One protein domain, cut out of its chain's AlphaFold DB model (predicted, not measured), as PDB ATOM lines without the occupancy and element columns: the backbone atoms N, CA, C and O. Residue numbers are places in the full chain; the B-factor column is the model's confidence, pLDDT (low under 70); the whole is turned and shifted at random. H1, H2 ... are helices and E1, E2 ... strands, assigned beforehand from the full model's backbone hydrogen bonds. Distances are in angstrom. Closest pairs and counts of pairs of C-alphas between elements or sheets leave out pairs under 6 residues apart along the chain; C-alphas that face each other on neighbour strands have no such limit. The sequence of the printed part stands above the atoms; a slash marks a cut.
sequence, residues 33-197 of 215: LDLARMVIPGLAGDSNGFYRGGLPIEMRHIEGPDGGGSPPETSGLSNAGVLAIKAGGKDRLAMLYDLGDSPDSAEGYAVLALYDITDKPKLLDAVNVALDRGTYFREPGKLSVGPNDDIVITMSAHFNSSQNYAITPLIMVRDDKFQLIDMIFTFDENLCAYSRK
ATOM      1  N   LEU A  33      -2.901 -19.616 -35.726       97.44
ATOM      2  CA  LEU A  33      -3.326 -18.901 -36.928       97.44
ATOM      3  C   LEU A  33      -2.579 -17.575 -37.090       97.44
ATOM      4  O   LEU A  33      -2.221 -17.208 -38.206       97.44
ATOM      5  N   ASP A  34      -2.327 -16.862 -35.992       97.81
ATOM      6  CA  ASP A  34      -1.589 -15.597 -36.032       97.81
ATOM      7  C   ASP A  34      -0.128 -15.813 -36.434       97.81
ATOM      8  O   ASP A  34       0.407 -15.013 -37.200       97.81
ATOM      9  N   LEU A  35       0.495 -16.923 -36.007       98.44
ATOM     10  CA  LEU A  35       1.812 -17.322 -36.520       98.44
ATOM     11  C   LEU A  35       1.750 -17.679 -38.002       98.44
ATOM     12  O   LEU A  35       2.523 -17.140 -38.790       98.44
ATOM     13  N   ALA A  36       0.793 -18.522 -38.403       98.19
ATOM     14  CA  ALA A  36       0.632 -18.922 -39.800       98.19
ATOM     15  C   ALA A  36       0.449 -17.713 -40.733       98.19
ATOM     16  O   ALA A  36       1.007 -17.690 -41.826       98.19
ATOM     17  N   ARG A  37      -0.244 -16.660 -40.282       97.94
ATOM     18  CA  ARG A  37      -0.412 -15.399 -41.024       97.94
ATOM     19  C   ARG A  37       0.871 -14.591 -41.214       97.94
ATOM     20  O   ARG A  37       0.904 -13.755 -42.115       97.94
ATOM     21  N   MET A  38       1.909 -14.815 -40.405       98.31
ATOM     22  CA  MET A  38       3.229 -14.206 -40.633       98.31
ATOM     23  C   MET A  38       3.908 -14.788 -41.878       98.31
ATOM     24  O   MET A  38       4.699 -14.099 -42.514       98.31
ATOM     25  N   VAL A  39       3.589 -16.039 -42.220       98.19
ATOM     26  CA  VAL A  39       4.124 -16.758 -43.384       98.19
ATOM     27  C   VAL A  39       3.170 -16.682 -44.570       98.19
ATOM     28  O   VAL A  39       3.621 -16.551 -45.701       98.19
ATOM     29  N   ILE A  40       1.862 -16.743 -44.322       97.31
ATOM     30  CA  ILE A  40       0.803 -16.773 -45.335       97.31
ATOM     31  C   ILE A  40      -0.143 -15.594 -45.080       97.31
ATOM     32  O   ILE A  40      -1.158 -15.735 -44.382       97.31
ATOM     33  N   PRO A  41       0.179 -14.395 -45.594       95.50
ATOM     34  CA  PRO A  41      -0.651 -13.221 -45.385       95.50
ATOM     35  C   PRO A  41      -2.096 -13.451 -45.845       95.50
ATOM     36  O   PRO A  41      -2.364 -13.973 -46.926       95.50
ATOM     37  N   GLY A  42      -3.051 -13.047 -45.005       92.94
ATOM     38  CA  GLY A  42      -4.479 -13.182 -45.303       92.94
ATOM     39  C   GLY A  42      -5.063 -14.581 -45.087       92.94
ATOM     40  O   GLY A  42      -6.232 -14.776 -45.407       92.94
ATOM     41  N   LEU A  43      -4.304 -15.529 -44.516       96.38
ATOM     42  CA  LEU A  43      -4.824 -16.854 -44.176       96.38
ATOM     43  C   LEU A  43      -6.074 -16.752 -43.282       96.38
ATOM     44  O   LEU A  43      -6.065 -16.121 -42.215       96.38
ATOM     45  N   ALA A  44      -7.158 -17.385 -43.713       95.19
ATOM     46  CA  ALA A  44      -8.434 -17.402 -43.016       95.19
ATOM     47  C   ALA A  44      -9.129 -18.752 -43.197       95.19
ATOM     48  O   ALA A  44      -8.943 -19.423 -44.209       95.19
ATOM     49  N   GLY A  45      -9.930 -19.140 -42.205       92.88
ATOM     50  CA  GLY A  45     -10.756 -20.339 -42.299       92.88
ATOM     51  C   GLY A  45     -11.835 -20.185 -43.372       92.88
ATOM     52  O   GLY A  45     -12.420 -19.111 -43.525       92.88
ATOM     53  N   ASP A  46     -12.103 -21.259 -44.102       86.88
ATOM     54  CA  ASP A  46     -13.224 -21.388 -45.022       86.88
ATOM     55  C   ASP A  46     -14.408 -22.125 -44.369       86.88
ATOM     56  O   ASP A  46     -14.362 -22.554 -43.214       86.88
ATOM     57  N   SER A  47     -15.511 -22.258 -45.109       83.50
ATOM     58  CA  SER A  47     -16.741 -22.893 -44.617       83.50
ATOM     59  C   SER A  47     -16.616 -24.395 -44.352       83.50
ATOM     60  O   SER A  47     -17.530 -24.980 -43.775       83.50
ATOM     61  N   ASN A  48     -15.529 -25.024 -44.797       85.38
ATOM     62  CA  ASN A  48     -15.335 -26.470 -44.777       85.38
ATOM     63  C   ASN A  48     -14.325 -26.900 -43.701       85.38
ATOM     64  O   ASN A  48     -13.966 -28.074 -43.644       85.38
ATOM     65  N   GLY A  49     -13.875 -25.969 -42.852       83.44
ATOM     66  CA  GLY A  49     -12.888 -26.236 -41.806       83.44
ATOM     67  C   GLY A  49     -11.443 -26.263 -42.306       83.44
ATOM     68  O   GLY A  49     -10.552 -26.629 -41.542       83.44
ATOM     69  N   PHE A  50     -11.199 -25.862 -43.557       92.19
ATOM     70  CA  PHE A  50      -9.860 -25.646 -44.095       92.19
ATOM     71  C   PHE A  50      -9.500 -24.166 -44.046       92.19
ATOM     72  O   PHE A  50     -10.333 -23.316 -43.745       92.19
ATOM     73  N   TYR A  51      -8.252 -23.846 -44.359       94.56
ATOM     74  CA  TYR A  51      -7.753 -22.486 -44.435       94.56
ATOM     75  C   TYR A  51      -7.337 -22.151 -45.865       94.56
ATOM     76  O   TYR A  51      -6.805 -22.983 -46.609       94.56
ATOM     77  N   ARG A  52      -7.615 -20.907 -46.249       93.88
ATOM     78  CA  ARG A  52      -7.308 -20.329 -47.556       93.88
ATOM     79  C   ARG A  52      -6.617 -18.987 -47.378       93.88
ATOM     80  O   ARG A  52      -6.934 -18.245 -46.450       93.88
ATOM     81  N   GLY A  53      -5.679 -18.681 -48.259       91.00
ATOM     82  CA  GLY A  53      -4.895 -17.452 -48.242       91.00
ATOM     83  C   GLY A  53      -4.247 -17.202 -49.598       91.00
ATOM     84  O   GLY A  53      -4.400 -17.998 -50.521       91.00
ATOM     85  N   GLY A  54      -3.539 -16.082 -49.716       91.06
ATOM     86  CA  GLY A  54      -2.764 -15.787 -50.918       91.06
ATOM     87  C   GLY A  54      -1.489 -16.628 -51.010       91.06
ATOM     88  O   GLY A  54      -1.362 -17.696 -50.402       91.06
ATOM     89  N   LEU A  55      -0.525 -16.104 -51.762       95.94
ATOM     90  CA  LEU A  55       0.832 -16.634 -51.768       95.94
ATOM     91  C   LEU A  55       1.480 -16.450 -50.382       95.94
ATOM     92  O   LEU A  55       1.251 -15.417 -49.736       95.94
ATOM     93  N   PRO A  56       2.297 -17.413 -49.919       97.06
ATOM     94  CA  PRO A  56       3.182 -17.189 -48.790       97.06
ATOM     95  C   PRO A  56       4.184 -16.062 -49.088       97.06
ATOM     96  O   PRO A  56       4.368 -15.644 -50.235       97.06
ATOM     97  N   ILE A  57       4.841 -15.564 -48.042       97.44
ATOM     98  CA  ILE A  57       5.966 -14.634 -48.177       97.44
ATOM     99  C   ILE A  57       7.067 -15.237 -49.058       97.44
ATOM    100  O   ILE A  57       7.214 -16.454 -49.150       97.44
ATOM    101  N   GLU A  58       7.878 -14.381 -49.674       96.06
ATOM    102  CA  GLU A  58       9.055 -14.838 -50.407       96.06
ATOM    103  C   GLU A  58      10.041 -15.531 -49.456       96.06
ATOM    104  O   GLU A  58      10.358 -15.020 -48.378       96.06
ATOM    105  N   MET A  59      10.530 -16.699 -49.863       96.00
ATOM    106  CA  MET A  59      11.506 -17.477 -49.113       96.00
ATOM    107  C   MET A  59      12.380 -18.303 -50.047       96.00
ATOM    108  O   MET A  59      11.998 -18.631 -51.167       96.00
ATOM    109  N   ARG A  60      13.561 -18.666 -49.556       96.94
ATOM    110  CA  ARG A  60      14.482 -19.568 -50.251       96.94
ATOM    111  C   ARG A  60      14.062 -21.029 -50.087       96.94
ATOM    112  O   ARG A  60      13.443 -21.397 -49.083       96.94
ATOM    113  N   HIS A  61      14.521 -21.865 -51.008       97.75
ATOM    114  CA  HIS A  61      14.540 -23.305 -50.803       97.75
ATOM    115  C   HIS A  61      15.657 -23.710 -49.830       97.75
ATOM    116  O   HIS A  61      16.673 -23.013 -49.688       97.75
ATOM    117  N   ILE A  62      15.472 -24.826 -49.126       97.94
ATOM    118  CA  ILE A  62      16.435 -25.321 -48.137       97.94
ATOM    119  C   ILE A  62      17.759 -25.766 -48.776       97.94
ATOM    120  O   ILE A  62      18.807 -25.624 -48.147       97.94
ATOM    121  N   GLU A  63      17.725 -26.214 -50.033       95.62
ATOM    122  CA  GLU A  63      18.917 -26.589 -50.814       95.62
ATOM    123  C   GLU A  63      19.649 -25.395 -51.448       95.62
ATOM    124  O   GLU A  63      20.787 -25.537 -51.892       95.62
ATOM    125  N   GLY A  64      19.035 -24.208 -51.472       94.06
ATOM    126  CA  GLY A  64      19.611 -23.011 -52.089       94.06
ATOM    127  C   GLY A  64      18.711 -22.377 -53.156       94.06
ATOM    128  O   GLY A  64      17.551 -22.747 -53.286       94.06
ATOM    129  N   PRO A  65      19.212 -21.376 -53.898       91.06
ATOM    130  CA  PRO A  65      18.397 -20.572 -54.817       91.06
ATOM    131  C   PRO A  65      17.915 -21.325 -56.065       91.06
ATOM    132  O   PRO A  65      16.954 -20.885 -56.682       91.06
ATOM    133  N   ASP A  66      18.570 -22.431 -56.424       87.88
ATOM    134  CA  ASP A  66      18.257 -23.216 -57.625       87.88
ATOM    135  C   ASP A  66      17.273 -24.374 -57.353       87.88
ATOM    136  O   ASP A  66      16.983 -25.152 -58.258       87.88
ATOM    137  N   GLY A  67      16.802 -24.526 -56.107       87.44
ATOM    138  CA  GLY A  67      15.884 -25.593 -55.697       87.44
ATOM    139  C   GLY A  67      14.428 -25.135 -55.571       87.44
ATOM    140  O   GLY A  67      14.156 -23.947 -55.376       87.44
ATOM    141  N   GLY A  68      13.502 -26.096 -55.608       88.50
ATOM    142  CA  GLY A  68      12.067 -25.866 -55.462       88.50
ATOM    143  C   GLY A  68      11.383 -25.292 -56.708       88.50
ATOM    144  O   GLY A  68      11.989 -25.090 -57.760       88.50
ATOM    145  N   GLY A  69      10.084 -25.022 -56.572       90.94
ATOM    146  CA  GLY A  69       9.285 -24.285 -57.552       90.94
ATOM    147  C   GLY A  69       8.632 -23.039 -56.955       90.94
ATOM    148  O   GLY A  69       8.884 -22.658 -55.809       90.94
ATOM    149  N   SER A  70       7.765 -22.405 -57.733       94.44
ATOM    150  CA  SER A  70       6.950 -21.276 -57.298       94.44
ATOM    151  C   SER A  70       5.968 -21.702 -56.196       94.44
ATOM    152  O   SER A  70       5.465 -22.830 -56.211       94.44
ATOM    153  N   PRO A  71       5.648 -20.823 -55.232       95.44
ATOM    154  CA  PRO A  71       4.621 -21.131 -54.249       95.44
ATOM    155  C   PRO A  71       3.230 -21.225 -54.893       95.44
ATOM    156  O   PRO A  71       2.891 -20.373 -55.723       95.44
ATOM    157  N   PRO A  72       2.388 -22.192 -54.489       94.25
ATOM    158  CA  PRO A  72       0.969 -22.157 -54.803       94.25
ATOM    159  C   PRO A  72       0.247 -21.106 -53.945       94.25
ATOM    160  O   PRO A  72       0.712 -20.705 -52.872       94.25
ATOM    161  N   GLU A  73      -0.938 -20.679 -54.385       91.69
ATOM    162  CA  GLU A  73      -1.877 -20.037 -53.462       91.69
ATOM    163  C   GLU A  73      -2.248 -21.024 -52.355       91.69
ATOM    164  O   GLU A  73      -2.483 -22.209 -52.611       91.69
ATOM    165  N   THR A  74      -2.338 -20.546 -51.114       90.31
ATOM    166  CA  THR A  74      -2.691 -21.437 -50.010       90.31
ATOM    167  C   THR A  74      -4.161 -21.813 -50.109       90.31
ATOM    168  O   THR A  74      -5.053 -21.000 -49.851       90.31
ATOM    169  N   SER A  75      -4.427 -23.075 -50.433       87.81
ATOM    170  CA  SER A  75      -5.779 -23.611 -50.492       87.81
ATOM    171  C   SER A  75      -5.854 -24.970 -49.808       87.81
ATOM    172  O   SER A  75      -5.000 -25.824 -50.009       87.81
ATOM    173  N   GLY A  76      -6.876 -25.175 -48.972       88.25
ATOM    174  CA  GLY A  76      -7.098 -26.478 -48.343       88.25
ATOM    175  C   GLY A  76      -6.136 -26.807 -47.196       88.25
ATOM    176  O   GLY A  76      -6.062 -27.966 -46.795       88.25
ATOM    177  N   LEU A  77      -5.427 -25.820 -46.635       93.69
ATOM    178  CA  LEU A  77      -4.548 -26.044 -45.488       93.69
ATOM    179  C   LEU A  77      -5.396 -26.444 -44.275       93.69
ATOM    180  O   LEU A  77      -6.252 -25.680 -43.836       93.69
ATOM    181  N   SER A  78      -5.189 -27.643 -43.736       90.25
ATOM    182  CA  SER A  78      -6.004 -28.163 -42.624       90.25
ATOM    183  C   SER A  78      -5.341 -27.988 -41.259       90.25
ATOM    184  O   SER A  78      -6.020 -27.732 -40.268       90.25
ATOM    185  N   ASN A  79      -4.019 -28.115 -41.199       91.69
ATOM    186  CA  ASN A  79      -3.238 -28.023 -39.976       91.69
ATOM    187  C   ASN A  79      -1.800 -27.580 -40.281       91.69
ATOM    188  O   ASN A  79      -1.426 -27.370 -41.434       91.69
ATOM    189  N   ALA A  80      -1.010 -27.435 -39.224       97.19
ATOM    190  CA  ALA A  80       0.436 -27.344 -39.297       97.19
ATOM    191  C   ALA A  80       1.035 -28.348 -38.316       97.19
ATOM    192  O   ALA A  80       0.532 -28.499 -37.197       97.19
ATOM    193  N   GLY A  81       2.128 -28.998 -38.710       98.12
ATOM    194  CA  GLY A  81       2.965 -29.707 -37.750       98.12
ATOM    195  C   GLY A  81       3.647 -28.686 -36.847       98.12
ATOM    196  O   GLY A  81       4.176 -27.693 -37.340       98.12
ATOM    197  N   VAL A  82       3.645 -28.909 -35.538       98.31
ATOM    198  CA  VAL A  82       4.246 -28.007 -34.551       98.31
ATOM    199  C   VAL A  82       5.247 -28.774 -33.705       98.31
ATOM    200  O   VAL A  82       4.905 -29.780 -33.077       98.31
ATOM    201  N   LEU A  83       6.475 -28.265 -33.664       98.00
ATOM    202  CA  LEU A  83       7.591 -28.885 -32.972       98.00
ATOM    203  C   LEU A  83       8.381 -27.837 -32.184       98.00
ATOM    204  O   LEU A  83       8.981 -26.926 -32.751       98.00
ATOM    205  N   ALA A  84       8.403 -27.972 -30.861       97.00
ATOM    206  CA  ALA A  84       9.304 -27.187 -30.026       97.00
ATOM    207  C   ALA A  84      10.735 -27.713 -30.181       97.00
ATOM    208  O   ALA A  84      10.956 -28.927 -30.138       97.00
ATOM    209  N   ILE A  85      11.711 -26.822 -30.335       96.94
ATOM    210  CA  ILE A  85      13.123 -27.168 -30.550       96.94
ATOM    211  C   ILE A  85      14.036 -26.287 -29.696       96.94
ATOM    212  O   ILE A  85      13.671 -25.168 -29.330       96.94
ATOM    213  N   LYS A  86      15.243 -26.775 -29.413       95.69
ATOM    214  CA  LYS A  86      16.347 -25.959 -28.901       95.69
ATOM    215  C   LYS A  86      17.283 -25.561 -30.037       95.69
ATOM    216  O   LYS A  86      17.657 -26.399 -30.852       95.69
ATOM    217  N   ALA A  87      17.668 -24.291 -30.080       95.38
ATOM    218  CA  ALA A  87      18.639 -23.774 -31.040       95.38
ATOM    219  C   ALA A  87      19.510 -22.699 -30.389       95.38
ATOM    220  O   ALA A  87      19.003 -21.679 -29.912       95.38
ATOM    221  N   GLY A  88      20.824 -22.918 -30.343       91.56
ATOM    222  CA  GLY A  88      21.770 -22.002 -29.709       91.56
ATOM    223  C   GLY A  88      21.457 -21.737 -28.232       91.56
ATOM    224  O   GLY A  88      21.687 -20.631 -27.745       91.56
ATOM    225  N   GLY A  89      20.880 -22.721 -27.534       93.19
ATOM    226  CA  GLY A  89      20.473 -22.621 -26.128       93.19
ATOM    227  C   GLY A  89      19.149 -21.888 -25.894       93.19
ATOM    228  O   GLY A  89      18.748 -21.722 -24.744       93.19
ATOM    229  N   LYS A  90      18.464 -21.459 -26.958       95.31
ATOM    230  CA  LYS A  90      17.154 -20.806 -26.884       95.31
ATOM    231  C   LYS A  90      16.053 -21.801 -27.223       95.31
ATOM    232  O   LYS A  90      16.225 -22.635 -28.112       95.31
ATOM    233  N   ASP A  91      14.915 -21.671 -26.554       95.25
ATOM    234  CA  ASP A  91      13.704 -22.383 -26.946       95.25
ATOM    235  C   ASP A  91      13.074 -21.683 -28.159       95.25
ATOM    236  O   ASP A  91      12.978 -20.451 -28.224       95.25
ATOM    237  N   ARG A  92      12.699 -22.481 -29.158       97.31
ATOM    238  CA  ARG A  92      12.115 -22.040 -30.427       97.31
ATOM    239  C   ARG A  92      10.924 -22.914 -30.789       97.31
ATOM    240  O   ARG A  92      10.813 -24.057 -30.339       97.31
ATOM    241  N   LEU A  93      10.060 -22.383 -31.645       98.25
ATOM    242  CA  LEU A  93       8.945 -23.125 -32.220       98.25
ATOM    243  C   LEU A  93       9.162 -23.273 -33.726       98.25
ATOM    244  O   LEU A  93       9.285 -22.269 -34.424       98.25
ATOM    245  N   ALA A  94       9.206 -24.506 -34.217       98.69
ATOM    246  CA  ALA A  94       9.167 -24.808 -35.639       98.69
ATOM    247  C   ALA A  94       7.741 -25.207 -36.033       98.69
ATOM    248  O   ALA A  94       7.124 -26.046 -35.370       98.69
ATOM    249  N   MET A  95       7.219 -24.619 -37.108       98.75
ATOM    250  CA  MET A  95       5.937 -25.011 -37.693       98.75
ATOM    251  C   MET A  95       6.114 -25.387 -39.157       98.75
ATOM    252  O   MET A  95       6.759 -24.650 -39.899       98.75
ATOM    253  N   LEU A  96       5.541 -26.518 -39.557       98.75
ATOM    254  CA  LEU A  96       5.579 -27.022 -40.924       98.75
ATOM    255  C   LEU A  96       4.187 -26.945 -41.550       98.75
ATOM    256  O   LEU A  96       3.239 -27.537 -41.028       98.75
ATOM    257  N   TYR A  97       4.094 -26.237 -42.671       97.94
ATOM    258  CA  TYR A  97       2.886 -26.085 -43.476       97.94
ATOM    259  C   TYR A  97       3.111 -26.756 -44.829       97.94
ATOM    260  O   TYR A  97       3.906 -26.256 -45.617       97.94
ATOM    261  N   ASP A  98       2.425 -27.861 -45.108       96.69
ATOM    262  CA  ASP A  98       2.389 -28.434 -46.458       96.69
ATOM    263  C   ASP A  98       1.320 -27.689 -47.271       96.69
ATOM    264  O   ASP A  98       0.131 -27.748 -46.941       96.69
ATOM    265  N   LEU A  99       1.748 -26.912 -48.270       96.12
ATOM    266  CA  LEU A  99       0.866 -26.094 -49.110       96.12
ATOM    267  C   LEU A  99       0.443 -26.825 -50.393       96.12
ATOM    268  O   LEU A  99      -0.314 -26.260 -51.183       96.12
ATOM    269  N   GLY A 100       0.879 -28.075 -50.576       93.94
ATOM    270  CA  GLY A 100       0.548 -28.899 -51.733       93.94
ATOM    271  C   GLY A 100       1.469 -28.664 -52.926       93.94
ATOM    272  O   GLY A 100       2.623 -28.275 -52.774       93.94
ATOM    273  N   ASP A 101       0.966 -28.949 -54.124       93.25
ATOM    274  CA  ASP A 101       1.779 -28.990 -55.339       93.25
ATOM    275  C   ASP A 101       2.248 -27.595 -55.779       93.25
ATOM    276  O   ASP A 101       1.469 -26.638 -55.839       93.25
ATOM    277  N   SER A 102       3.521 -27.495 -56.159       93.19
ATOM    278  CA  SER A 102       4.037 -26.325 -56.862       93.19
ATOM    279  C   SER A 102       3.546 -26.331 -58.327       93.19
ATOM    280  O   SER A 102       3.507 -27.389 -58.955       93.19
ATOM    281  N   PRO A 103       3.147 -25.184 -58.915       92.69
ATOM    282  CA  PRO A 103       2.562 -25.143 -60.260       92.69
ATOM    283  C   PRO A 103       3.574 -25.386 -61.393       92.69
ATOM    284  O   PRO A 103       3.172 -25.658 -62.526       92.69
ATOM    285  N   ASP A 104       4.867 -25.247 -61.112       92.81
ATOM    286  CA  ASP A 104       5.966 -25.298 -62.080       92.81
ATOM    287  C   ASP A 104       7.095 -26.264 -61.674       92.81
ATOM    288  O   ASP A 104       8.108 -26.341 -62.370       92.81
ATOM    289  N   SER A 105       6.903 -27.049 -60.608       91.38
ATOM    290  CA  SER A 105       7.818 -28.108 -60.170       91.38
ATOM    291  C   SER A 105       7.089 -29.442 -59.986       91.38
ATOM    292  O   SER A 105       5.872 -29.500 -59.832       91.38
ATOM    293  N   ALA A 106       7.843 -30.542 -60.037       89.25
ATOM    294  CA  ALA A 106       7.341 -31.867 -59.666       89.25
ATOM    295  C   ALA A 106       7.314 -32.082 -58.140       89.25
ATOM    296  O   ALA A 106       6.679 -33.028 -57.666       89.25
ATOM    297  N   GLU A 107       8.020 -31.227 -57.401       92.19
ATOM    298  CA  GLU A 107       8.035 -31.171 -55.942       92.19
ATOM    299  C   GLU A 107       6.799 -30.427 -55.418       92.19
ATOM    300  O   GLU A 107       6.190 -29.605 -56.113       92.19
ATOM    301  N   GLY A 108       6.431 -30.705 -54.169       94.50
ATOM    302  CA  GLY A 108       5.455 -29.898 -53.452       94.50
ATOM    303  C   GLY A 108       6.020 -28.535 -53.048       94.50
ATOM    304  O   GLY A 108       7.114 -28.120 -53.437       94.50
ATOM    305  N   TYR A 109       5.273 -27.837 -52.206       96.75
ATOM    306  CA  TYR A 109       5.700 -26.601 -51.573       96.75
ATOM    307  C   TYR A 109       5.339 -26.655 -50.091       96.75
ATOM    308  O   TYR A 109       4.172 -26.555 -49.719       96.75
ATOM    309  N   ALA A 110       6.342 -26.810 -49.230       97.81
ATOM    310  CA  ALA A 110       6.130 -26.976 -47.800       97.81
ATOM    311  C   ALA A 110       7.019 -26.026 -47.011       97.81
ATOM    312  O   ALA A 110       8.243 -26.075 -47.099       97.81
ATOM    313  N   VAL A 111       6.404 -25.156 -46.218       98.44
ATOM    314  CA  VAL A 111       7.114 -24.109 -45.489       98.44
ATOM    315  C   VAL A 111       7.450 -24.579 -44.084       98.44
ATOM    316  O   VAL A 111       6.549 -24.835 -43.286       98.44
ATOM    317  N   LEU A 112       8.739 -24.617 -43.754       98.88
ATOM    318  CA  LEU A 112       9.217 -24.728 -42.382       98.88
ATOM    319  C   LEU A 112       9.520 -23.326 -41.845       98.88
ATOM    320  O   LEU A 112      10.441 -22.653 -42.311       98.88
ATOM    321  N   ALA A 113       8.744 -22.886 -40.861       98.88
ATOM    322  CA  ALA A 113       8.863 -21.578 -40.230       98.88
ATOM    323  C   ALA A 113       9.434 -21.692 -38.814       98.88
ATOM    324  O   ALA A 113       9.021 -22.556 -38.039       98.88
ATOM    325  N   LEU A 114      10.365 -20.802 -38.474       98.88
ATOM    326  CA  LEU A 114      11.006 -20.704 -37.167       98.88
ATOM    327  C   LEU A 114      10.500 -19.470 -36.431       98.88
ATOM    328  O   LEU A 114      10.620 -18.356 -36.939       98.88
ATOM    329  N   TYR A 115      10.036 -19.649 -35.200       98.69
ATOM    330  CA  TYR A 115       9.560 -18.554 -34.365       98.69
ATOM    331  C   TYR A 115      10.359 -18.426 -33.066       98.69
ATOM    332  O   TYR A 115      10.692 -19.418 -32.408       98.69
ATOM    333  N   ASP A 116      10.608 -17.177 -32.672       97.88
ATOM    334  CA  ASP A 116      10.890 -16.819 -31.284       97.88
ATOM    335  C   ASP A 116       9.559 -16.606 -30.566       97.88
ATOM    336  O   ASP A 116       8.758 -15.780 -31.004       97.88
ATOM    337  N   ILE A 117       9.336 -17.339 -29.477       95.31
ATOM    338  CA  ILE A 117       8.136 -17.239 -28.634       95.31
ATOM    339  C   ILE A 117       8.491 -16.880 -27.185       95.31
ATOM    340  O   ILE A 117       7.730 -17.176 -26.270       95.31
ATOM    341  N   THR A 118       9.667 -16.299 -26.940       92.94
ATOM    342  CA  THR A 118      10.088 -15.922 -25.578       92.94
ATOM    343  C   THR A 118       9.300 -14.713 -25.071       92.94
ATOM    344  O   THR A 118       8.795 -14.713 -23.954       92.94
ATOM    345  N   ASP A 119       9.162 -13.707 -25.935       91.81
ATOM    346  CA  ASP A 119       8.317 -12.530 -25.742       91.81
ATOM    347  C   ASP A 119       7.184 -12.571 -26.777       91.81
ATOM    348  O   ASP A 119       6.823 -13.641 -27.263       91.81
ATOM    349  N   LYS A 120       6.664 -11.405 -27.186       94.25
ATOM    350  CA  LYS A 120       5.758 -11.302 -28.333       94.25
ATOM    351  C   LYS A 120       6.301 -12.133 -29.512       94.25
ATOM    352  O   LYS A 120       7.405 -11.810 -29.970       94.25
ATOM    353  N   PRO A 121       5.540 -13.124 -30.016       97.06
ATOM    354  CA  PRO A 121       6.013 -14.022 -31.056       97.06
ATOM    355  C   PRO A 121       6.501 -13.304 -32.314       97.06
ATOM    356  O   PRO A 121       5.892 -12.326 -32.762       97.06
ATOM    357  N   LYS A 122       7.608 -13.793 -32.880       98.00
ATOM    358  CA  LYS A 122       8.243 -13.247 -34.089       98.00
ATOM    359  C   LYS A 122       8.704 -14.373 -35.000       98.00
ATOM    360  O   LYS A 122       9.337 -15.315 -34.531       98.00
ATOM    361  N   LEU A 123       8.450 -14.228 -36.297       98.69
ATOM    362  CA  LEU A 123       9.061 -15.061 -37.327       98.69
ATOM    363  C   LEU A 123      10.551 -14.706 -37.455       98.69
ATOM    364  O   LEU A 123      10.895 -13.536 -37.629       98.69
ATOM    365  N   LEU A 124      11.421 -15.707 -37.334       98.69
ATOM    366  CA  LEU A 124      12.877 -15.581 -37.453       98.69
ATOM    367  C   LEU A 124      13.369 -15.984 -38.844       98.69
ATOM    368  O   LEU A 124      14.185 -15.283 -39.436       98.69
ATOM    369  N   ASP A 125      12.854 -17.101 -39.360       98.81
ATOM    370  CA  ASP A 125      13.171 -17.626 -40.687       98.81
ATOM    371  C   ASP A 125      11.987 -18.437 -41.222       98.81
ATOM    372  O   ASP A 125      11.196 -18.985 -40.449       98.81
ATOM    373  N   ALA A 126      11.878 -18.527 -42.541       98.75
ATOM    374  CA  ALA A 126      10.935 -19.393 -43.236       98.75
ATOM    375  C   ALA A 126      11.613 -19.917 -44.498       98.75
ATOM    376  O   ALA A 126      12.295 -19.164 -45.195       98.75
ATOM    377  N   VAL A 127      11.468 -21.212 -44.763       98.56
ATOM    378  CA  VAL A 127      12.138 -21.882 -45.882       98.56
ATOM    379  C   VAL A 127      11.217 -22.917 -46.502       98.56
ATOM    380  O   VAL A 127      10.496 -23.606 -45.777       98.56
ATOM    381  N   ASN A 128      11.265 -23.058 -47.826       98.38
ATOM    382  CA  ASN A 128      10.644 -24.203 -48.485       98.38
ATOM    383  C   ASN A 128      11.536 -25.440 -48.267       98.38
ATOM    384  O   ASN A 128      12.732 -25.396 -48.561       98.38
ATOM    385  N   VAL A 129      10.962 -26.504 -47.706       98.25
ATOM    386  CA  VAL A 129      11.623 -27.786 -47.397       98.25
ATOM    387  C   VAL A 129      11.044 -28.962 -48.181       98.25
ATOM    388  O   VAL A 129      11.366 -30.107 -47.865       98.25
ATOM    389  N   ALA A 130      10.157 -28.709 -49.145       97.38
ATOM    390  CA  ALA A 130       9.618 -29.762 -49.991       97.38
ATOM    391  C   ALA A 130      10.673 -30.228 -50.995       97.38
ATOM    392  O   ALA A 130      11.059 -29.483 -51.880       97.38
ATOM    393  N   LEU A 131      11.104 -31.478 -50.855       95.50
ATOM    394  CA  LEU A 131      12.039 -32.146 -51.773       95.50
ATOM    395  C   LEU A 131      11.328 -33.180 -52.660       95.50
ATOM    396  O   LEU A 131      11.937 -33.864 -53.472       95.50
ATOM    397  N   ASP A 132      10.028 -33.343 -52.434       93.25
ATOM    398  CA  ASP A 132       9.115 -34.250 -53.116       93.25
ATOM    399  C   ASP A 132       7.678 -33.759 -52.830       93.25
ATOM    400  O   ASP A 132       7.498 -32.667 -52.288       93.25
ATOM    401  N   ARG A 133       6.646 -34.535 -53.168       88.94
ATOM    402  CA  ARG A 133       5.235 -34.135 -53.043       88.94
ATOM    403  C   ARG A 133       4.801 -33.897 -51.596       88.94
ATOM    404  O   ARG A 133       4.678 -32.757 -51.171       88.94
ATOM    405  N   GLY A 134       4.540 -34.963 -50.837       92.44
ATOM    406  CA  GLY A 134       4.009 -34.834 -49.477       92.44
ATOM    407  C   GLY A 134       5.132 -34.598 -48.481       92.44
ATOM    408  O   GLY A 134       6.058 -35.408 -48.445       92.44
ATOM    409  N   THR A 135       5.044 -33.547 -47.660       97.12
ATOM    410  CA  THR A 135       6.132 -33.158 -46.744       97.12
ATOM    411  C   THR A 135       5.657 -33.009 -45.299       97.12
ATOM    412  O   THR A 135       4.700 -32.301 -45.004       97.12
ATOM    413  N   TYR A 136       6.346 -33.666 -44.366       96.75
ATOM    414  CA  TYR A 136       5.975 -33.697 -42.947       96.75
ATOM    415  C   TYR A 136       7.203 -33.821 -42.034       96.75
ATOM    416  O   TYR A 136       8.305 -34.120 -42.487       96.75
ATOM    417  N   PHE A 137       7.035 -33.601 -40.728       97.75
ATOM    418  CA  PHE A 137       8.067 -33.970 -39.755       97.75
ATOM    419  C   PHE A 137       8.169 -35.496 -39.680       97.75
ATOM    420  O   PHE A 137       7.169 -36.169 -39.429       97.75
ATOM    421  N   ARG A 138       9.370 -36.046 -39.868       94.06
ATOM    422  CA  ARG A 138       9.622 -37.488 -39.716       94.06
ATOM    423  C   ARG A 138       9.440 -37.885 -38.246       94.06
ATOM    424  O   ARG A 138       9.582 -37.034 -37.391       94.06
ATOM    425  N   GLU A 139       9.186 -39.147 -37.907       90.56
ATOM    426  CA  GLU A 139       9.264 -39.599 -36.505       90.56
ATOM    427  C   GLU A 139      10.645 -40.243 -36.224       90.56
ATOM    428  O   GLU A 139      11.046 -41.169 -36.944       90.56
ATOM    429  N   PRO A 140      11.413 -39.784 -35.216       91.88
ATOM    430  CA  PRO A 140      11.194 -38.568 -34.426       91.88
ATOM    431  C   PRO A 140      11.421 -37.291 -35.248       91.88
ATOM    432  O   PRO A 140      12.285 -37.264 -36.126       91.88
ATOM    433  N   GLY A 141      10.671 -36.227 -34.929       94.38
ATOM    434  CA  GLY A 141      10.715 -34.945 -35.665       94.38
ATOM    435  C   GLY A 141      11.972 -34.126 -35.410       94.38
ATOM    436  O   GLY A 141      12.268 -33.177 -36.136       94.38
ATOM    437  N   LYS A 142      12.720 -34.497 -34.371       95.81
ATOM    438  CA  LYS A 142      14.002 -33.902 -34.029       95.81
ATOM    439  C   LYS A 142      14.917 -34.872 -33.300       95.81
ATOM    440  O   LYS A 142      14.458 -35.833 -32.681       95.81
ATOM    441  N   LEU A 143      16.203 -34.546 -33.301       93.81
ATOM    442  CA  LEU A 143      17.228 -35.186 -32.486       93.81
ATOM    443  C   LEU A 143      18.051 -34.139 -31.753       93.81
ATOM    444  O   LEU A 143      18.631 -33.257 -32.379       93.81
ATOM    445  N   SER A 144      18.169 -34.271 -30.438       92.56
ATOM    446  CA  SER A 144      19.092 -33.438 -29.671       92.56
ATOM    447  C   SER A 144      20.529 -33.851 -29.974       92.56
ATOM    448  O   SER A 144      20.900 -35.008 -29.765       92.56
ATOM    449  N   VAL A 145      21.339 -32.912 -30.463       89.25
ATOM    450  CA  VAL A 145      22.781 -33.100 -30.732       89.25
ATOM    451  C   VAL A 145      23.666 -32.518 -29.632       89.25
ATOM    452  O   VAL A 145      24.880 -32.704 -29.622       89.25
ATOM    453  N   GLY A 146      23.047 -31.857 -28.660       86.19
ATOM    454  CA  GLY A 146      23.665 -31.373 -27.438       86.19
ATOM    455  C   GLY A 146      22.599 -30.827 -26.487       86.19
ATOM    456  O   GLY A 146      21.409 -30.891 -26.790       86.19
ATOM    457  N   PRO A 147      22.994 -30.247 -25.342       85.06
ATOM    458  CA  PRO A 147      22.044 -29.664 -24.390       85.06
ATOM    459  C   PRO A 147      21.273 -28.455 -24.948       85.06
ATOM    460  O   PRO A 147      20.249 -28.068 -24.389       85.06
ATOM    461  N   ASN A 148      21.771 -27.854 -26.030       90.50
ATOM    462  CA  ASN A 148      21.358 -26.537 -26.508       90.50
ATOM    463  C   ASN A 148      20.837 -26.532 -27.948       90.50
ATOM    464  O   ASN A 148      20.358 -25.491 -28.399       90.50
ATOM    465  N   ASP A 149      20.938 -27.658 -28.655       92.81
ATOM    466  CA  ASP A 149      20.738 -27.715 -30.096       92.81
ATOM    467  C   ASP A 149      20.061 -29.024 -30.496       92.81
ATOM    468  O   ASP A 149      20.522 -30.121 -30.157       92.81
ATOM    469  N   ASP A 150      18.976 -28.876 -31.244       95.62
ATOM    470  CA  ASP A 150      18.251 -29.946 -31.906       95.62
ATOM    471  C   ASP A 150      18.493 -29.871 -33.428       95.62
ATOM    472  O   ASP A 150      18.533 -28.790 -34.023       95.62
ATOM    473  N   ILE A 151      18.614 -31.032 -34.070       95.88
ATOM    474  CA  ILE A 151      18.407 -31.202 -35.511       95.88
ATOM    475  C   ILE A 151      16.914 -31.425 -35.731       95.88
ATOM    476  O   ILE A 151      16.336 -32.314 -35.112       95.88
ATOM    477  N   VAL A 152      16.311 -30.654 -36.627       98.00
ATOM    478  CA  VAL A 152      14.961 -30.857 -37.156       98.00
ATOM    479  C   VAL A 152      15.017 -31.844 -38.314       98.00
ATOM    480  O   VAL A 152      15.904 -31.763 -39.162       98.00
ATOM    481  N   ILE A 153      14.062 -32.769 -38.351       97.69
ATOM    482  CA  ILE A 153      13.993 -33.811 -39.371       97.69
ATOM    483  C   ILE A 153      12.631 -33.739 -40.049       97.69
ATOM    484  O   ILE A 153      11.599 -34.067 -39.454       97.69
ATOM    485  N   THR A 154      12.631 -33.324 -41.310       97.94
ATOM    486  CA  THR A 154      11.462 -33.445 -42.184       97.94
ATOM    487  C   THR A 154      11.659 -34.617 -43.135       97.94
ATOM    488  O   THR A 154      12.733 -35.216 -43.211       97.94
ATOM    489  N   MET A 155      10.590 -35.008 -43.812       97.38
ATOM    490  CA  MET A 155      10.626 -36.004 -44.864       97.38
ATOM    491  C   MET A 155       9.645 -35.600 -45.950       97.38
ATOM    492  O   MET A 155       8.486 -35.305 -45.648       97.38
ATOM    493  N   SER A 156      10.117 -35.612 -47.192       97.25
ATOM    494  CA  SER A 156       9.264 -35.537 -48.373       97.25
ATOM    495  C   SER A 156       9.174 -36.922 -49.002       97.25
ATOM    496  O   SER A 156      10.179 -37.637 -49.054       97.25
ATOM    497  N   ALA A 157       7.985 -37.331 -49.436       94.62
ATOM    498  CA  ALA A 157       7.791 -38.634 -50.056       94.62
ATOM    499  C   ALA A 157       6.693 -38.637 -51.123       94.62
ATOM    500  O   ALA A 157       5.695 -37.915 -51.029       94.62
ATOM    501  N   HIS A 158       6.838 -39.545 -52.087       93.25
ATOM    502  CA  HIS A 158       5.754 -39.946 -52.973       93.25
ATOM    503  C   HIS A 158       5.783 -41.450 -53.251       93.25
ATOM    504  O   HIS A 158       6.826 -42.106 -53.245       93.25
ATOM    505  N   PHE A 159       4.601 -41.989 -53.543       90.38
ATOM    506  CA  PHE A 159       4.429 -43.362 -53.993       90.38
ATOM    507  C   PHE A 159       4.003 -43.381 -55.460       90.38
ATOM    508  O   PHE A 159       3.062 -42.684 -55.850       90.38
ATOM    509  N   ASN A 160       4.657 -44.209 -56.268       86.38
ATOM    510  CA  ASN A 160       4.291 -44.441 -57.659       86.38
ATOM    511  C   ASN A 160       4.609 -45.884 -58.060       86.38
ATOM    512  O   ASN A 160       5.668 -46.392 -57.728       86.38
ATOM    513  N   SER A 161       3.709 -46.551 -58.787       87.50
ATOM    514  CA  SER A 161       3.956 -47.879 -59.384       87.50
ATOM    515  C   SER A 161       4.615 -48.916 -58.453       87.50
ATOM    516  O   SER A 161       5.555 -49.602 -58.850       87.50
ATOM    517  N   SER A 162       4.112 -49.061 -57.222       91.44
ATOM    518  CA  SER A 162       4.671 -49.973 -56.204       91.44
ATOM    519  C   SER A 162       6.063 -49.599 -55.691       91.44
ATOM    520  O   SER A 162       6.743 -50.442 -55.105       91.44
ATOM    521  N   GLN A 163       6.470 -48.350 -55.888       92.00
ATOM    522  CA  GLN A 163       7.715 -47.773 -55.408       92.00
ATOM    523  C   GLN A 163       7.409 -46.609 -54.468       92.00
ATOM    524  O   GLN A 163       6.489 -45.828 -54.716       92.00
ATOM    525  N   ASN A 164       8.173 -46.506 -53.388       93.06
ATOM    526  CA  ASN A 164       8.113 -45.400 -52.443       93.06
ATOM    527  C   ASN A 164       9.464 -44.689 -52.451       93.06
ATOM    528  O   ASN A 164      10.498 -45.324 -52.245       93.06
ATOM    529  N   TYR A 165       9.434 -43.386 -52.693       94.81
ATOM    530  CA  TYR A 165      10.595 -42.508 -52.699       94.81
ATOM    531  C   TYR A 165      10.489 -41.614 -51.476       94.81
ATOM    532  O   TYR A 165       9.431 -41.025 -51.250       94.81
ATOM    533  N   ALA A 166      11.551 -41.526 -50.683       96.19
ATOM    534  CA  ALA A 166      11.585 -40.624 -49.543       96.19
ATOM    535  C   ALA A 166      12.936 -39.920 -49.438       96.19
ATOM    536  O   ALA A 166      13.996 -40.543 -49.542       96.19
ATOM    537  N   ILE A 167      12.884 -38.615 -49.192       96.81
ATOM    538  CA  ILE A 167      14.044 -37.764 -48.947       96.81
ATOM    539  C   ILE A 167      13.904 -37.207 -47.532       96.81
ATOM    540  O   ILE A 167      12.916 -36.550 -47.207       96.81
ATOM    541  N   THR A 168      14.882 -37.502 -46.676       97.62
ATOM    542  CA  THR A 168      14.936 -37.081 -45.270       97.62
ATOM    543  C   THR A 168      16.050 -36.048 -45.079       97.62
ATOM    544  O   THR A 168      17.203 -36.435 -44.853       97.62
ATOM    545  N   PRO A 169      15.755 -34.744 -45.189       97.19
ATOM    546  CA  PRO A 169      16.702 -33.692 -44.843       97.19
ATOM    547  C   PRO A 169      16.908 -33.578 -43.325       97.19
ATOM    548  O   PRO A 169      15.976 -33.655 -42.521       97.19
ATOM    549  N   LEU A 170      18.164 -33.353 -42.944       97.38
ATOM    550  CA  LEU A 170      18.597 -33.036 -41.586       97.38
ATOM    551  C   LEU A 170      18.896 -31.541 -41.517       97.38
ATOM    552  O   LEU A 170      19.811 -31.050 -42.181       97.38
ATOM    553  N   ILE A 171      18.123 -30.810 -40.722       98.19
ATOM    554  CA  ILE A 171      18.117 -29.347 -40.722       98.19
ATOM    555  C   ILE A 171      18.517 -28.843 -39.336       98.19
ATOM    556  O   ILE A 171      17.961 -29.261 -38.326       98.19
ATOM    557  N   MET A 172      19.461 -27.910 -39.263       96.44
ATOM    558  CA  MET A 172      19.788 -27.197 -38.024       96.44
ATOM    559  C   MET A 172      19.349 -25.745 -38.093       96.44
ATOM    560  O   MET A 172      19.228 -25.174 -39.169       96.44
ATOM    561  N   VAL A 173      19.196 -25.118 -36.931       97.25
ATOM    562  CA  VAL A 173      19.094 -23.663 -36.833       97.25
ATOM    563  C   VAL A 173      20.451 -23.097 -36.428       97.25
ATOM    564  O   VAL A 173      21.010 -23.486 -35.402       97.25
ATOM    565  N   ARG A 174      20.980 -22.160 -37.214       93.12
ATOM    566  CA  ARG A 174      22.200 -21.406 -36.901       93.12
ATOM    567  C   ARG A 174      21.978 -19.931 -37.176       93.12
ATOM    568  O   ARG A 174      21.433 -19.577 -38.215       93.12
ATOM    569  N   ASP A 175      22.370 -19.094 -36.220       94.31
ATOM    570  CA  ASP A 175      22.148 -17.643 -36.263       94.31
ATOM    571  C   ASP A 175      20.689 -17.290 -36.602       94.31
ATOM    572  O   ASP A 175      20.406 -16.451 -37.455       94.31
ATOM    573  N   ASP A 176      19.766 -17.992 -35.931       96.69
ATOM    574  CA  ASP A 176      18.313 -17.881 -36.101       96.69
ATOM    575  C   ASP A 176      17.812 -18.197 -37.538       96.69
ATOM    576  O   ASP A 176      16.709 -17.797 -37.901       96.69
ATOM    577  N   LYS A 177      18.578 -18.960 -38.341       98.00
ATOM    578  CA  LYS A 177      18.206 -19.428 -39.693       98.00
ATOM    579  C   LYS A 177      18.329 -20.937 -39.870       98.00
ATOM    580  O   LYS A 177      19.260 -21.548 -39.349       98.00
ATOM    581  N   PHE A 178      17.447 -21.538 -40.664       98.44
ATOM    582  CA  PHE A 178      17.546 -22.948 -41.036       98.44
ATOM    583  C   PHE A 178      18.706 -23.198 -42.003       98.44
ATOM    584  O   PHE A 178      18.854 -22.506 -43.009       98.44
ATOM    585  N   GLN A 179      19.495 -24.227 -41.735       97.19
ATOM    586  CA  GLN A 179      20.588 -24.691 -42.576       97.19
ATOM    587  C   GLN A 179      20.452 -26.191 -42.794       97.19
ATOM    588  O   GLN A 179      20.325 -26.953 -41.833       97.19
ATOM    589  N   LEU A 180      20.511 -26.603 -44.057       97.44
ATOM    590  CA  LEU A 180      20.622 -28.005 -44.413       97.44
ATOM    591  C   LEU A 180      21.995 -28.530 -43.986       97.44
ATOM    592  O   LEU A 180      23.017 -27.918 -44.293       97.44
ATOM    593  N   ILE A 181      22.012 -29.644 -43.263       94.19
ATOM    594  CA  ILE A 181      23.245 -30.335 -42.874       94.19
ATOM    595  C   ILE A 181      23.529 -31.483 -43.826       94.19
ATOM    596  O   ILE A 181      24.657 -31.629 -44.287       94.19
ATOM    597  N   ASP A 182      22.509 -32.295 -44.087       95.12
ATOM    598  CA  ASP A 182      22.606 -33.472 -44.940       95.12
ATOM    599  C   ASP A 182      21.214 -33.883 -45.433       95.12
ATOM    600  O   ASP A 182      20.194 -33.423 -44.909       95.12
ATOM    601  N   MET A 183      21.174 -34.775 -46.417       94.94
ATOM    602  CA  MET A 183      19.956 -35.379 -46.943       94.94
ATOM    603  C   MET A 183      20.164 -36.865 -47.174       94.94
ATOM    604  O   MET A 183      21.134 -37.292 -47.796       94.94
ATOM    605  N   ILE A 184      19.205 -37.661 -46.714       96.50
ATOM    606  CA  ILE A 184      19.234 -39.109 -46.877       96.50
ATOM    607  C   ILE A 184      18.083 -39.519 -47.784       96.50
ATOM    608  O   ILE A 184      16.923 -39.253 -47.477       96.50
ATOM    609  N   PHE A 185      18.407 -40.196 -48.881       96.06
ATOM    610  CA  PHE A 185      17.419 -40.774 -49.783       96.06
ATOM    611  C   PHE A 185      17.201 -42.256 -49.467       96.06
ATOM    612  O   PHE A 185      18.162 -43.024 -49.360       96.06
ATOM    613  N   THR A 186      15.938 -42.662 -49.360       96.00
ATOM    614  CA  THR A 186      15.531 -44.064 -49.250       96.00
ATOM    615  C   THR A 186      14.514 -44.425 -50.314       96.00
ATOM    616  O   THR A 186      13.694 -43.609 -50.734       96.00
ATOM    617  N   PHE A 187      14.559 -45.686 -50.720       95.19
ATOM    618  CA  PHE A 187      13.716 -46.230 -51.761       95.19
ATOM    619  C   PHE A 187      13.205 -47.625 -51.388       95.19
ATOM    620  O   PHE A 187      13.988 -48.543 -51.111       95.19
ATOM    621  N   ASP A 188      11.889 -47.796 -51.482       94.75
ATOM    622  CA  ASP A 188      11.224 -49.088 -51.338       94.75
ATOM    623  C   ASP A 188      10.596 -49.508 -52.665       94.75
ATOM    624  O   ASP A 188      10.111 -48.675 -53.428       94.75
ATOM    625  N   GLU A 189      10.539 -50.813 -52.923       95.44
ATOM    626  CA  GLU A 189       9.759 -51.357 -54.035       95.44
ATOM    627  C   GLU A 189       9.149 -52.712 -53.701       95.44
ATOM    628  O   GLU A 189       9.715 -53.511 -52.951       95.44
ATOM    629  N   ASN A 190       7.994 -52.984 -54.301       93.75
ATOM    630  CA  ASN A 190       7.317 -54.267 -54.200       93.75
ATOM    631  C   ASN A 190       6.886 -54.758 -55.589       93.75
ATOM    632  O   ASN A 190       5.897 -54.294 -56.159       93.75
ATOM    633  N   LEU A 191       7.648 -55.701 -56.135       91.31
ATOM    634  CA  LEU A 191       7.468 -56.299 -57.455       91.31
ATOM    635  C   LEU A 191       7.112 -57.787 -57.321       91.31
ATOM    636  O   LEU A 191       7.347 -58.414 -56.291       91.31
ATOM    637  N   CYS A 192       6.605 -58.403 -58.393       91.75
ATOM    638  CA  CYS A 192       6.117 -59.791 -58.355       91.75
ATOM    639  C   CYS A 192       7.141 -60.825 -57.850       91.75
ATOM    640  O   CYS A 192       6.750 -61.828 -57.262       91.75
ATOM    641  N   ALA A 193       8.433 -60.611 -58.111       93.62
ATOM    642  CA  ALA A 193       9.502 -61.548 -57.756       93.62
ATOM    643  C   ALA A 193      10.417 -61.042 -56.630       93.62
ATOM    644  O   ALA A 193      11.334 -61.757 -56.227       93.62
ATOM    645  N   TYR A 194      10.225 -59.805 -56.167       90.81
ATOM    646  CA  TYR A 194      11.197 -59.118 -55.325       90.81
ATOM    647  C   TYR A 194      10.555 -57.978 -54.542       90.81
ATOM    648  O   TYR A 194       9.764 -57.216 -55.089       90.81
ATOM    649  N   SER A 195      10.967 -57.811 -53.289       94.38
ATOM    650  CA  SER A 195      10.700 -56.598 -52.529       94.38
ATOM    651  C   SER A 195      11.984 -56.062 -51.907       94.38
ATOM    652  O   SER A 195      12.872 -56.818 -51.498       94.38
ATOM    653  N   ARG A 196      12.071 -54.734 -51.836       94.50
ATOM    654  CA  ARG A 196      13.121 -53.991 -51.139       94.50
ATOM    655  C   ARG A 196      12.475 -52.995 -50.205       94.50
ATOM    656  O   ARG A 196      11.529 -52.316 -50.589       94.50
ATOM    657  N   LYS A 197      13.049 -52.882 -49.015       94.62
ATOM    658  CA  LYS A 197      12.733 -51.817 -48.077       94.62
ATOM    659  C   LYS A 197      14.024 -51.185 -47.574       94.62
ATOM    660  O   LYS A 197      14.948 -51.913 -47.203       94.62
TER     661      LYS A 197
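Overview. This is residues 33 to 197 of the 215 residues of an uncharacterized protein of Mesorhizobium sp. LSJC269B00 (UniProt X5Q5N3). Two strongly twisted sheets are stacked only partly face to face as a sandwich, a smaller one of E1 to E4 and a larger, curled one of E5 to E9, which runs on past the smaller one to a far tip at E9. The short helix H1 packs on the smaller sheet, away from the larger one, and the long link of residues 40 to 80 winds along the outside with no named element. The printed part has 165 residues, with one named helix and nine named strands in the order H1 E1 E2 E3 E4 E5 E6 E7 E8 E9, and its class is mostly strand. Both sheets are antiparallel, with their strands side by side in chain order. The whole is compact, with a radius of gyration of the C-alphas of 16.4 A, and spans 59 by 44 by 30 A.

Arrangement. H1, residues 33 to 39, is on the sheet of E1, residues 81 to 87, E2, residues 90 to 101, E3, residues 108 to 116, and E4, residues 122 to 128, at a height over the sheet of 7.8 A. It lies over none of the strands, but only just: 2 of its C-alphas fall on E3. Its closest C-alphas to E4 are those of Met 38 and Leu 123, 6.8 A apart. In H1, 1 of 3 O i to N i+4 pairs is within hydrogen-bond range, against 3 of 4 O i to N i+3 pairs. E1 to E4 form a meander, each strand the antiparallel neighbour of the one before. Within hydrogen-bond range are N 83 and O 94 between E1 and E2, 2.9 A, N 97 and O 111 between E2 and E3, 2.9 A, and N 114 and O 125 between E3 and E4, 2.8 A. The second meander is E5, residues 134 to 144, E6, residues 150 to 160, E7, residues 163 to 174, E8, residues 177 to 191, and E9, residues 194 to 196. Here N 155 and O 136, 2.8 A, join E6 to E5 within hydrogen-bond range, N 156 and O 167, 3.0 A, E6 to E7, N 168 and O 184, 2.8 A, E7 to E8, and N 191 and O 194, 2.8 A, E8 to E9. E8 is staggered, pairing with E7 over residues 177 to 189 and with E9 over residues 189 to 191. The two sheets make a sandwich, two sheets face to face: the facing parts are 9.5 A centre to centre and the strands of the one stand at 16 degrees to those of the other. The closest C-alphas of E2 and E5 are those of Asp 98 and Thr 135, 6.0 A apart, and those of E4 and E8 are Asp 125 and Lys 177, 5.4 A apart. E9 is apart from E1, E2, E3 and E4.

Along the chain. H1 begins at C-alpha 33, (-3.326, -18.901, -36.928), and is 10.1 A long. E1 measures 18.1 A, E2 33.4 A, E3 26.3 A and E4 18.2 A. E5, 24.9 A, bends by 57 degrees at residue 139. E6 measures 32.7 A and E7 35.3 A. E8, the longest strand by residues, measures 42.3 A, bends by 56 degrees at residue 181 and ends at C-alpha 191, (7.468, -56.299, -57.455). E9, 6.9 A, ends at C-alpha 196, (13.121, -53.991, -51.139).

Size, cuts and confidence. The two C-alphas farthest apart are those of Asp 119 and Ala 193, 58.6 A. The printed part has no cut. The link from H1 to E1 is long, with 41 residues, and in it residues 44 to 45 pair antiparallel with residues 51 to 52. The link from E2 to E3 is short, and the others are tight. The mean pLDDT of the printed part is 94.6, and no printed residue is under 70.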